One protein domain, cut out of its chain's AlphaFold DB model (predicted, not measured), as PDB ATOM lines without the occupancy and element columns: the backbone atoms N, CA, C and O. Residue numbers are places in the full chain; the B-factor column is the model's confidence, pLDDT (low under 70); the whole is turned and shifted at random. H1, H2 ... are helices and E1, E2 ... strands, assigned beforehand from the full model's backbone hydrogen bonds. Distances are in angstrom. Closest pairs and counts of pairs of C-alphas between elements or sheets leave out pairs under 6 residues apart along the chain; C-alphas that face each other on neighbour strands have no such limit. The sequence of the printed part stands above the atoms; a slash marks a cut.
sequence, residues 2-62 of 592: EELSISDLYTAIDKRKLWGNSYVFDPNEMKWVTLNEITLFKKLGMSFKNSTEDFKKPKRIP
ATOM      1  N   GLU A   2     259.878 109.689 223.086       69.25
ATOM      2  CA  GLU A   2     258.621 109.113 223.560       69.25
ATOM      3  C   GLU A   2     258.641 109.210 225.089       69.25
ATOM      4  O   GLU A   2     259.622 108.802 225.713       69.25
ATOM      5  N   GLU A   3     257.628 109.843 225.680       74.25
ATOM      6  CA  GLU A   3     257.474 109.886 227.133       74.25
ATOM      7  C   GLU A   3     256.887 108.549 227.583       74.25
ATOM      8  O   GLU A   3     255.799 108.170 227.157       74.25
ATOM      9  N   LEU A   4     257.630 107.812 228.409       76.06
ATOM     10  CA  LEU A   4     257.227 106.496 228.898       76.06
ATOM     11  C   LEU A   4     256.888 106.584 230.382       76.06
ATOM     12  O   LEU A   4     257.652 107.152 231.166       76.06
ATOM     13  N   SER A   5     255.769 105.979 230.788       79.56
ATOM     14  CA  SER A   5     255.500 105.757 232.208       79.56
ATOM     15  C   SER A   5     256.449 104.689 232.777       79.56
ATOM     16  O   SER A   5     257.100 103.943 232.042       79.56
ATOM     17  N   ILE A   6     256.507 104.552 234.107       74.00
ATOM     18  CA  ILE A   6     257.309 103.498 234.759       74.00
ATOM     19  C   ILE A   6     256.857 102.098 234.305       74.00
ATOM     20  O   ILE A   6     257.691 101.224 234.083       74.00
ATOM     21  N   SER A   7     255.551 101.889 234.117       76.19
ATOM     22  CA  SER A   7     255.000 100.614 233.635       76.19
ATOM     23  C   SER A   7     255.414 100.313 232.188       76.19
ATOM     24  O   SER A   7     255.703  99.163 231.838       76.19
ATOM     25  N   ASP A   8     255.499 101.347 231.349       80.88
ATOM     26  CA  ASP A   8     255.931 101.207 229.955       80.88
ATOM     27  C   ASP A   8     257.431 100.909 229.864       80.88
ATOM     28  O   ASP A   8     257.847 100.090 229.044       80.88
ATOM     29  N   LEU A   9     258.233 101.494 230.763       78.25
ATOM     30  CA  LEU A   9     259.654 101.172 230.908       78.25
ATOM     31  C   LEU A   9     259.859  99.688 231.243       78.25
ATOM     32  O   LEU A   9     260.648  99.032 230.567       78.25
ATOM     33  N   TYR A  10     259.113  99.126 232.202       76.31
ATOM     34  CA  TYR A  10     259.184  97.688 232.506       76.31
ATOM     35  C   TYR A  10     258.826  96.820 231.304       76.31
ATOM     36  O   TYR A  10     259.563  95.900 230.952       76.31
ATOM     37  N   THR A  11     257.734  97.157 230.620       81.81
ATOM     38  CA  THR A  11     257.287  96.411 229.439       81.81
ATOM     39  C   THR A  11     258.324  96.464 228.311       81.81
ATOM     40  O   THR A  11     258.518  95.482 227.590       81.81
ATOM     41  N   ALA A  12     259.010  97.596 228.143       82.31
ATOM     42  CA  ALA A  12     260.072  97.760 227.157       82.31
ATOM     43  C   ALA A  12     261.350  96.981 227.524       82.31
ATOM     44  O   ALA A  12     261.999  96.439 226.625       82.31
ATOM     45  N   ILE A  13     261.685  96.874 228.813       82.12
ATOM     46  CA  ILE A  13     262.810  96.065 229.310       82.12
ATOM     47  C   ILE A  13     262.526  94.568 229.120       82.12
ATOM     48  O   ILE A  13     263.352  93.861 228.541       82.12
ATOM     49  N   ASP A  14     261.342  94.086 229.515       81.50
ATOM     50  CA  ASP A  14     260.958  92.671 229.381       81.50
ATOM     51  C   ASP A  14     260.932  92.216 227.917       81.50
ATOM     52  O   ASP A  14     261.361  91.111 227.578       81.50
ATOM     53  N   LYS A  15     260.503  93.105 227.013       84.06
ATOM     54  CA  LYS A  15     260.529  92.872 225.560       84.06
ATOM     55  C   LYS A  15     261.915  93.075 224.929       84.06
ATOM     56  O   LYS A  15     262.015  93.034 223.704       84.06
ATOM     57  N   ARG A  16     262.968  93.300 225.728       80.38
ATOM     58  CA  ARG A  16     264.360  93.569 225.302       80.38
ATOM     59  C   ARG A  16     264.510  94.739 224.323       80.38
ATOM     60  O   ARG A  16     265.430  94.757 223.507       80.38
ATOM     61  N   LYS A  17     263.606  95.719 224.393       80.69
ATOM     62  CA  LYS A  17     263.682  96.964 223.613       80.69
ATOM     63  C   LYS A  17     264.545  98.026 224.298       80.69
ATOM     64  O   LYS A  17     265.064  98.905 223.619       80.69
ATOM     65  N   LEU A  18     264.705  97.940 225.619       84.69
ATOM     66  CA  LEU A  18     265.603  98.776 226.417       84.69
ATOM     67  C   LEU A  18     266.532  97.897 227.256       84.69
ATOM     68  O   LEU A  18     266.130  96.841 227.741       84.69
ATOM     69  N   TRP A  19     267.764  98.364 227.439       87.19
ATOM     70  CA  TRP A  19     268.808  97.685 228.199       87.19
ATOM     71  C   TRP A  19     269.310  98.582 229.332       87.19
ATOM     72  O   TRP A  19     269.110  99.796 229.323       87.19
ATOM     73  N   GLY A  20     270.004  97.997 230.308       84.69
ATOM     74  CA  GLY A  20     270.543  98.715 231.466       84.69
ATOM     75  C   GLY A  20     271.468  99.888 231.111       84.69
ATOM     76  O   GLY A  20     271.507 100.881 231.838       84.69
ATOM     77  N   ASN A  21     272.148  99.810 229.962       88.75
ATOM     78  CA  ASN A  21     273.020 100.848 229.409       88.75
ATOM     79  C   ASN A  21     272.331 101.780 228.386       88.75
ATOM     80  O   ASN A  21     273.001 102.608 227.773       88.75
ATOM     81  N   SER A  22     271.010 101.687 228.191       89.19
ATOM     82  CA  SER A  22     270.257 102.623 227.344       89.19
ATOM     83  C   SER A  22     270.096 103.989 228.028       89.19
ATOM     84  O   SER A  22     269.859 104.055 229.234       89.19
ATOM     85  N   TYR A  23     270.207 105.084 227.264       87.00
ATOM     86  CA  TYR A  23     270.066 106.449 227.789       87.00
ATOM     87  C   TYR A  23     268.607 106.900 227.856       87.00
ATOM     88  O   TYR A  23     267.886 106.873 226.861       87.00
ATOM     89  N   VAL A  24     268.219 107.404 229.021       85.44
ATOM     90  CA  VAL A  24     266.902 107.968 229.324       85.44
ATOM     91  C   VAL A  24     267.082 109.331 229.988       85.44
ATOM     92  O   VAL A  24     268.069 109.578 230.685       85.44
ATOM     93  N   PHE A  25     266.177 110.263 229.701       84.44
ATOM     94  CA  PHE A  25     266.228 111.595 230.294       84.44
ATOM     95  C   PHE A  25     265.504 111.552 231.637       84.44
ATOM     96  O   PHE A  25     264.312 111.260 231.667       84.44
ATOM     97  N   ASP A  26     266.217 111.815 232.732       80.44
ATOM     98  CA  ASP A  26     265.595 111.922 234.051       80.44
ATOM     99  C   ASP A  26     265.081 113.358 234.237       80.44
ATOM    100  O   ASP A  26     265.899 114.280 234.343       80.44
ATOM    101  N   PRO A  27     263.754 113.585 234.269       73.69
ATOM    102  CA  PRO A  27     263.197 114.921 234.441       73.69
ATOM    103  C   PRO A  27     263.483 115.510 235.831       73.69
ATOM    104  O   PRO A  27     263.466 116.731 235.972       73.69
ATOM    105  N   ASN A  28     263.794 114.688 236.844       75.62
ATOM    106  CA  ASN A  28     264.138 115.176 238.185       75.62
ATOM    107  C   ASN A  28     265.576 115.704 238.254       75.62
ATOM    108  O   ASN A  28     265.860 116.633 239.005       75.62
ATOM    109  N   GLU A  29     266.486 115.118 237.472       75.00
ATOM    110  CA  GLU A  29     267.901 115.511 237.426       75.00
ATOM    111  C   GLU A  29     268.250 116.354 236.187       75.00
ATOM    112  O   GLU A  29     269.398 116.778 236.034       75.00
ATOM    113  N   MET A  30     267.272 116.600 235.304       78.88
ATOM    114  CA  MET A  30     267.384 117.376 234.061       78.88
ATOM    115  C   MET A  30     268.573 116.959 233.176       78.88
ATOM    116  O   MET A  30     269.216 117.787 232.524       78.88
ATOM    117  N   LYS A  31     268.893 115.660 233.140       82.94
ATOM    118  CA  LYS A  31     270.035 115.132 232.381       82.94
ATOM    119  C   LYS A  31     269.765 113.732 231.834       82.94
ATOM    120  O   LYS A  31     268.965 112.968 232.365       82.94
ATOM    121  N   TRP A  32     270.500 113.379 230.781       85.31
ATOM    122  CA  TRP A  32     270.554 112.011 230.266       85.31
ATOM    123  C   TRP A  32     271.404 111.130 231.183       85.31
ATOM    124  O   TRP A  32     272.596 111.408 231.365       85.31
ATOM    125  N   VAL A  33     270.800 110.066 231.701       88.25
ATOM    126  CA  VAL A  33     271.427 109.011 232.509       88.25
ATOM    127  C   VAL A  33     271.195 107.657 231.849       88.25
ATOM    128  O   VAL A  33     270.301 107.521 231.012       88.25
ATOM    129  N   THR A  34     272.004 106.653 232.181       89.44
ATOM    130  CA  THR A  34     271.664 105.281 231.782       89.44
ATOM    131  C   THR A  34     270.512 104.754 232.636       89.44
ATOM    132  O   THR A  34     270.284 105.216 233.754       89.44
ATOM    133  N   LEU A  35     269.766 103.782 232.118       86.62
ATOM    134  CA  LEU A  35     268.610 103.204 232.801       86.62
ATOM    135  C   LEU A  35     268.969 102.660 234.199       86.62
ATOM    136  O   LEU A  35     268.250 102.917 235.162       86.62
ATOM    137  N   ASN A  36     270.119 101.990 234.333       86.25
ATOM    138  CA  ASN A  36     270.650 101.507 235.617       86.25
ATOM    139  C   ASN A  36     271.106 102.630 236.570       86.25
ATOM    140  O   ASN A  36     271.349 102.392 237.755       86.25
ATOM    141  N   GLU A  37     271.256 103.855 236.073       86.06
ATOM    142  CA  GLU A  37     271.697 105.003 236.860       86.06
ATOM    143  C   GLU A  37     270.560 105.874 237.383       86.06
ATOM    144  O   GLU A  37     270.841 106.720 238.235       86.06
ATOM    145  N   ILE A  38     269.312 105.644 236.960       85.06
ATOM    146  CA  ILE A  38     268.152 106.363 237.495       85.06
ATOM    147  C   ILE A  38     268.063 106.151 239.011       85.06
ATOM    148  O   ILE A  38     267.984 105.025 239.514       85.06
ATOM    149  N   THR A  39     268.006 107.260 239.747       81.12
ATOM    150  CA  THR A  39     268.008 107.284 241.215       81.12
ATOM    151  C   THR A  39     266.848 106.489 241.826       81.12
ATOM    152  O   THR A  39     267.023 105.844 242.862       81.12
ATOM    153  N   LEU A  40     265.680 106.471 241.172       80.38
ATOM    154  CA  LEU A  40     264.530 105.663 241.592       80.38
ATOM    155  C   LEU A  40     264.847 104.156 241.600       80.38
ATOM    156  O   LEU A  40     264.584 103.487 242.596       80.38
ATOM    157  N   PHE A  41     265.457 103.625 240.537       82.12
ATOM    158  CA  PHE A  41     265.774 102.195 240.436       82.12
ATOM    159  C   PHE A  41     266.921 101.784 241.364       82.12
ATOM    160  O   PHE A  41     266.847 100.726 241.990       82.12
ATOM    161  N   LYS A  42     267.914 102.662 241.567       80.69
ATOM    162  CA  LYS A  42     268.972 102.454 242.570       80.69
ATOM    163  C   LYS A  42     268.420 102.336 243.990       80.69
ATOM    164  O   LYS A  42     268.831 101.446 244.727       80.69
ATOM    165  N   LYS A  43     267.471 103.199 244.374       80.88
ATOM    166  CA  LYS A  43     266.834 103.144 245.706       80.88
ATOM    167  C   LYS A  43     266.008 101.876 245.923       80.88
ATOM    168  O   LYS A  43     265.878 101.437 247.060       80.88
ATOM    169  N   LEU A  44     265.480 101.290 244.850       80.12
ATOM    170  CA  LEU A  44     264.710 100.045 244.884       80.12
ATOM    171  C   LEU A  44     265.587  98.782 244.756       80.12
ATOM    172  O   LEU A  44     265.052  97.678 244.750       80.12
ATOM    173  N   GLY A  45     266.918  98.918 244.656       80.25
ATOM    174  CA  GLY A  45     267.841  97.783 244.517       80.25
ATOM    175  C   GLY A  45     267.743  97.059 243.171       80.25
ATOM    176  O   GLY A  45     268.112  95.892 243.067       80.25
ATOM    177  N   MET A  46     267.225  97.729 242.141       81.06
ATOM    178  CA  MET A  46     266.962  97.124 240.838       81.06
ATOM    179  C   MET A  46     268.132  97.351 239.882       81.06
ATOM    180  O   MET A  46     268.668  98.455 239.796       81.06
ATOM    181  N   SER A  47     268.515  96.307 239.146       82.31
ATOM    182  CA  SER A  47     269.520  96.388 238.084       82.31
ATOM    183  C   SER A  47     269.084  95.567 236.873       82.31
ATOM    184  O   SER A  47     268.521  94.479 237.009       82.31
ATOM    185  N   PHE A  48     269.335  96.105 235.684       85.88
ATOM    186  CA  PHE A  48     268.946  95.522 234.406       85.88
ATOM    187  C   PHE A  48     270.190  95.117 233.608       85.88
ATOM    188  O   PHE A  48     271.254  95.730 233.730       85.88
ATOM    189  N   LYS A  49     270.072  94.078 232.774       86.44
ATOM    190  CA  LYS A  49     271.186  93.594 231.942       86.44
ATOM    191  C   LYS A  49     271.591  94.649 230.909       86.44
ATOM    192  O   LYS A  49     270.727  95.261 230.286       86.44
ATOM    193  N   ASN A  50     272.893  94.825 230.700       85.56
ATOM    194  CA  ASN A  50     273.424  95.675 229.632       85.56
ATOM    195  C   ASN A  50     273.412  94.927 228.288       85.56
ATOM    196  O   ASN A  50     273.568  93.704 228.261       85.56
ATOM    197  N   SER A  51     273.239  95.666 227.191       82.81
ATOM    198  CA  SER A  51     273.476  95.161 225.834       82.81
ATOM    199  C   SER A  51     274.976  95.127 225.530       82.81
ATOM    200  O   SER A  51     275.751  95.855 226.151       82.81
ATOM    201  N   THR A  52     275.376  94.337 224.533       81.75
ATOM    202  CA  THR A  52     276.710  94.409 223.911       81.75
ATOM    203  C   THR A  52     276.870  95.619 222.981       81.75
ATOM    204  O   THR A  52     277.972  95.877 222.511       81.75
ATOM    205  N   GLU A  53     275.788  96.346 222.688       78.31
ATOM    206  CA  GLU A  53     275.811  97.577 221.889       78.31
ATOM    207  C   GLU A  53     276.161  98.814 222.736       78.31
ATOM    208  O   GLU A  53     275.594  99.028 223.814       78.31
ATOM    209  N   ASP A  54     277.046  99.670 222.210       73.50
ATOM    210  CA  ASP A  54     277.388 100.972 222.793       73.50
ATOM    211  C   ASP A  54     276.366 102.043 222.379       73.50
ATOM    212  O   ASP A  54     276.447 102.659 221.309       73.50
ATOM    213  N   PHE A  55     275.389 102.300 223.249       79.75
ATOM    214  CA  PHE A  55     274.433 103.388 223.048       79.75
ATOM    215  C   PHE A  55     275.129 104.750 223.201       79.75
ATOM    216  O   PHE A  55     275.788 105.022 224.200       79.75
ATOM    217  N   LYS A  56     274.970 105.652 222.223       79.50
ATOM    218  CA  LYS A  56     275.546 107.008 222.284       79.50
ATOM    219  C   LYS A  56     274.634 107.958 223.065       79.50
ATOM    220  O   LYS A  56     273.444 108.055 222.771       79.50
ATOM    221  N   LYS A  57     275.205 108.724 224.004       79.81
ATOM    222  CA  LYS A  57     274.479 109.748 224.776       79.81
ATOM    223  C   LYS A  57     273.876 110.819 223.847       79.81
ATOM    224  O   LYS A  57     274.626 111.444 223.089       79.81
ATOM    225  N   PRO A  58     272.559 111.086 223.909       78.50
ATOM    226  CA  PRO A  58     271.946 112.149 223.116       78.50
ATOM    227  C   PRO A  58     272.495 113.539 223.485       78.50
ATOM    228  O   PRO A  58     272.711 113.847 224.656       78.50
ATOM    229  N   LYS A  59     272.715 114.400 222.478       71.06
ATOM    230  CA  LYS A  59     273.306 115.748 222.653       71.06
ATOM    231  C   LYS A  59     272.291 116.863 222.950       71.06
ATOM    232  O   LYS A  59     272.703 117.956 223.321       71.06
ATOM    233  N   ARG A  60     270.985 116.633 222.763       66.88
ATOM    234  CA  ARG A  60     269.929 117.647 222.965       66.88
ATOM    235  C   ARG A  60     269.148 117.373 224.253       66.88
ATOM    236  O   ARG A  60     268.770 116.233 224.503       66.88
ATOM    237  N   ILE A  61     268.910 118.415 225.048       64.12
ATOM    238  CA  ILE A  61     267.971 118.409 226.182       64.12
ATOM    239  C   ILE A  61     266.571 118.741 225.619       64.12
ATOM    240  O   ILE A  61     266.495 119.577 224.715       64.12
ATOM    241  N   PRO A  62     265.478 118.099 226.073       61.84
ATOM    242  CA  PRO A  62     264.127 118.418 225.603       61.84
ATOM    243  C   PRO A  62     263.763 119.883 225.911       61.84
ATOM    244  O   PRO A  62     263.901 120.334 227.046       61.84
TER     245      PRO A  62
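This is residues 2 to 62 of the 592 residues of the protein "PilZ domain-containing protein" of Halobacteriovoraceae bacterium (UniProt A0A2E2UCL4). Little of this model is regular structure: it is mostly loop, with a two-stranded hairpin of E1 and E2, H1 and H2 set apart on different sides, and residues 44 to 62 swinging round the outside in a wide arc. The printed part has 61 residues, with H1, E1, E2, H2 along the chain, an antiparallel sheet and a mixed class, under half in named elements. It is compact, radius of gyration of the C-alphas 11.2 A, spanning 27 by 26 by 19 A.

Find C-alpha 6 at (257.309, 103.498, 234.759); from there H1 runs 12.6 A to residue 14. E1, residues 23 to 26, spans 9.4 A; E2, residues 31 to 34, 10.0 A. H2, residues 39 to 43, covers 6.2 A, ending at C-alpha 43, (266.834, 103.144, 245.706).

Look at E1 and E2, an antiparallel hairpin at 135 degrees: N 24 and O 33, 2.9 A apart, are within hydrogen-bond range. H1 is apart from E2 and H2; E1 is apart from H2. In H1 and H2 every O i to N i+4 pair is within hydrogen-bond range.

The C-alphas of Gly 45 and Arg 60, 29.4 A apart, are the farthest. The printed part has no cut, and no link is long. Residues 2 and 60 to 62 have pLDDT under 70.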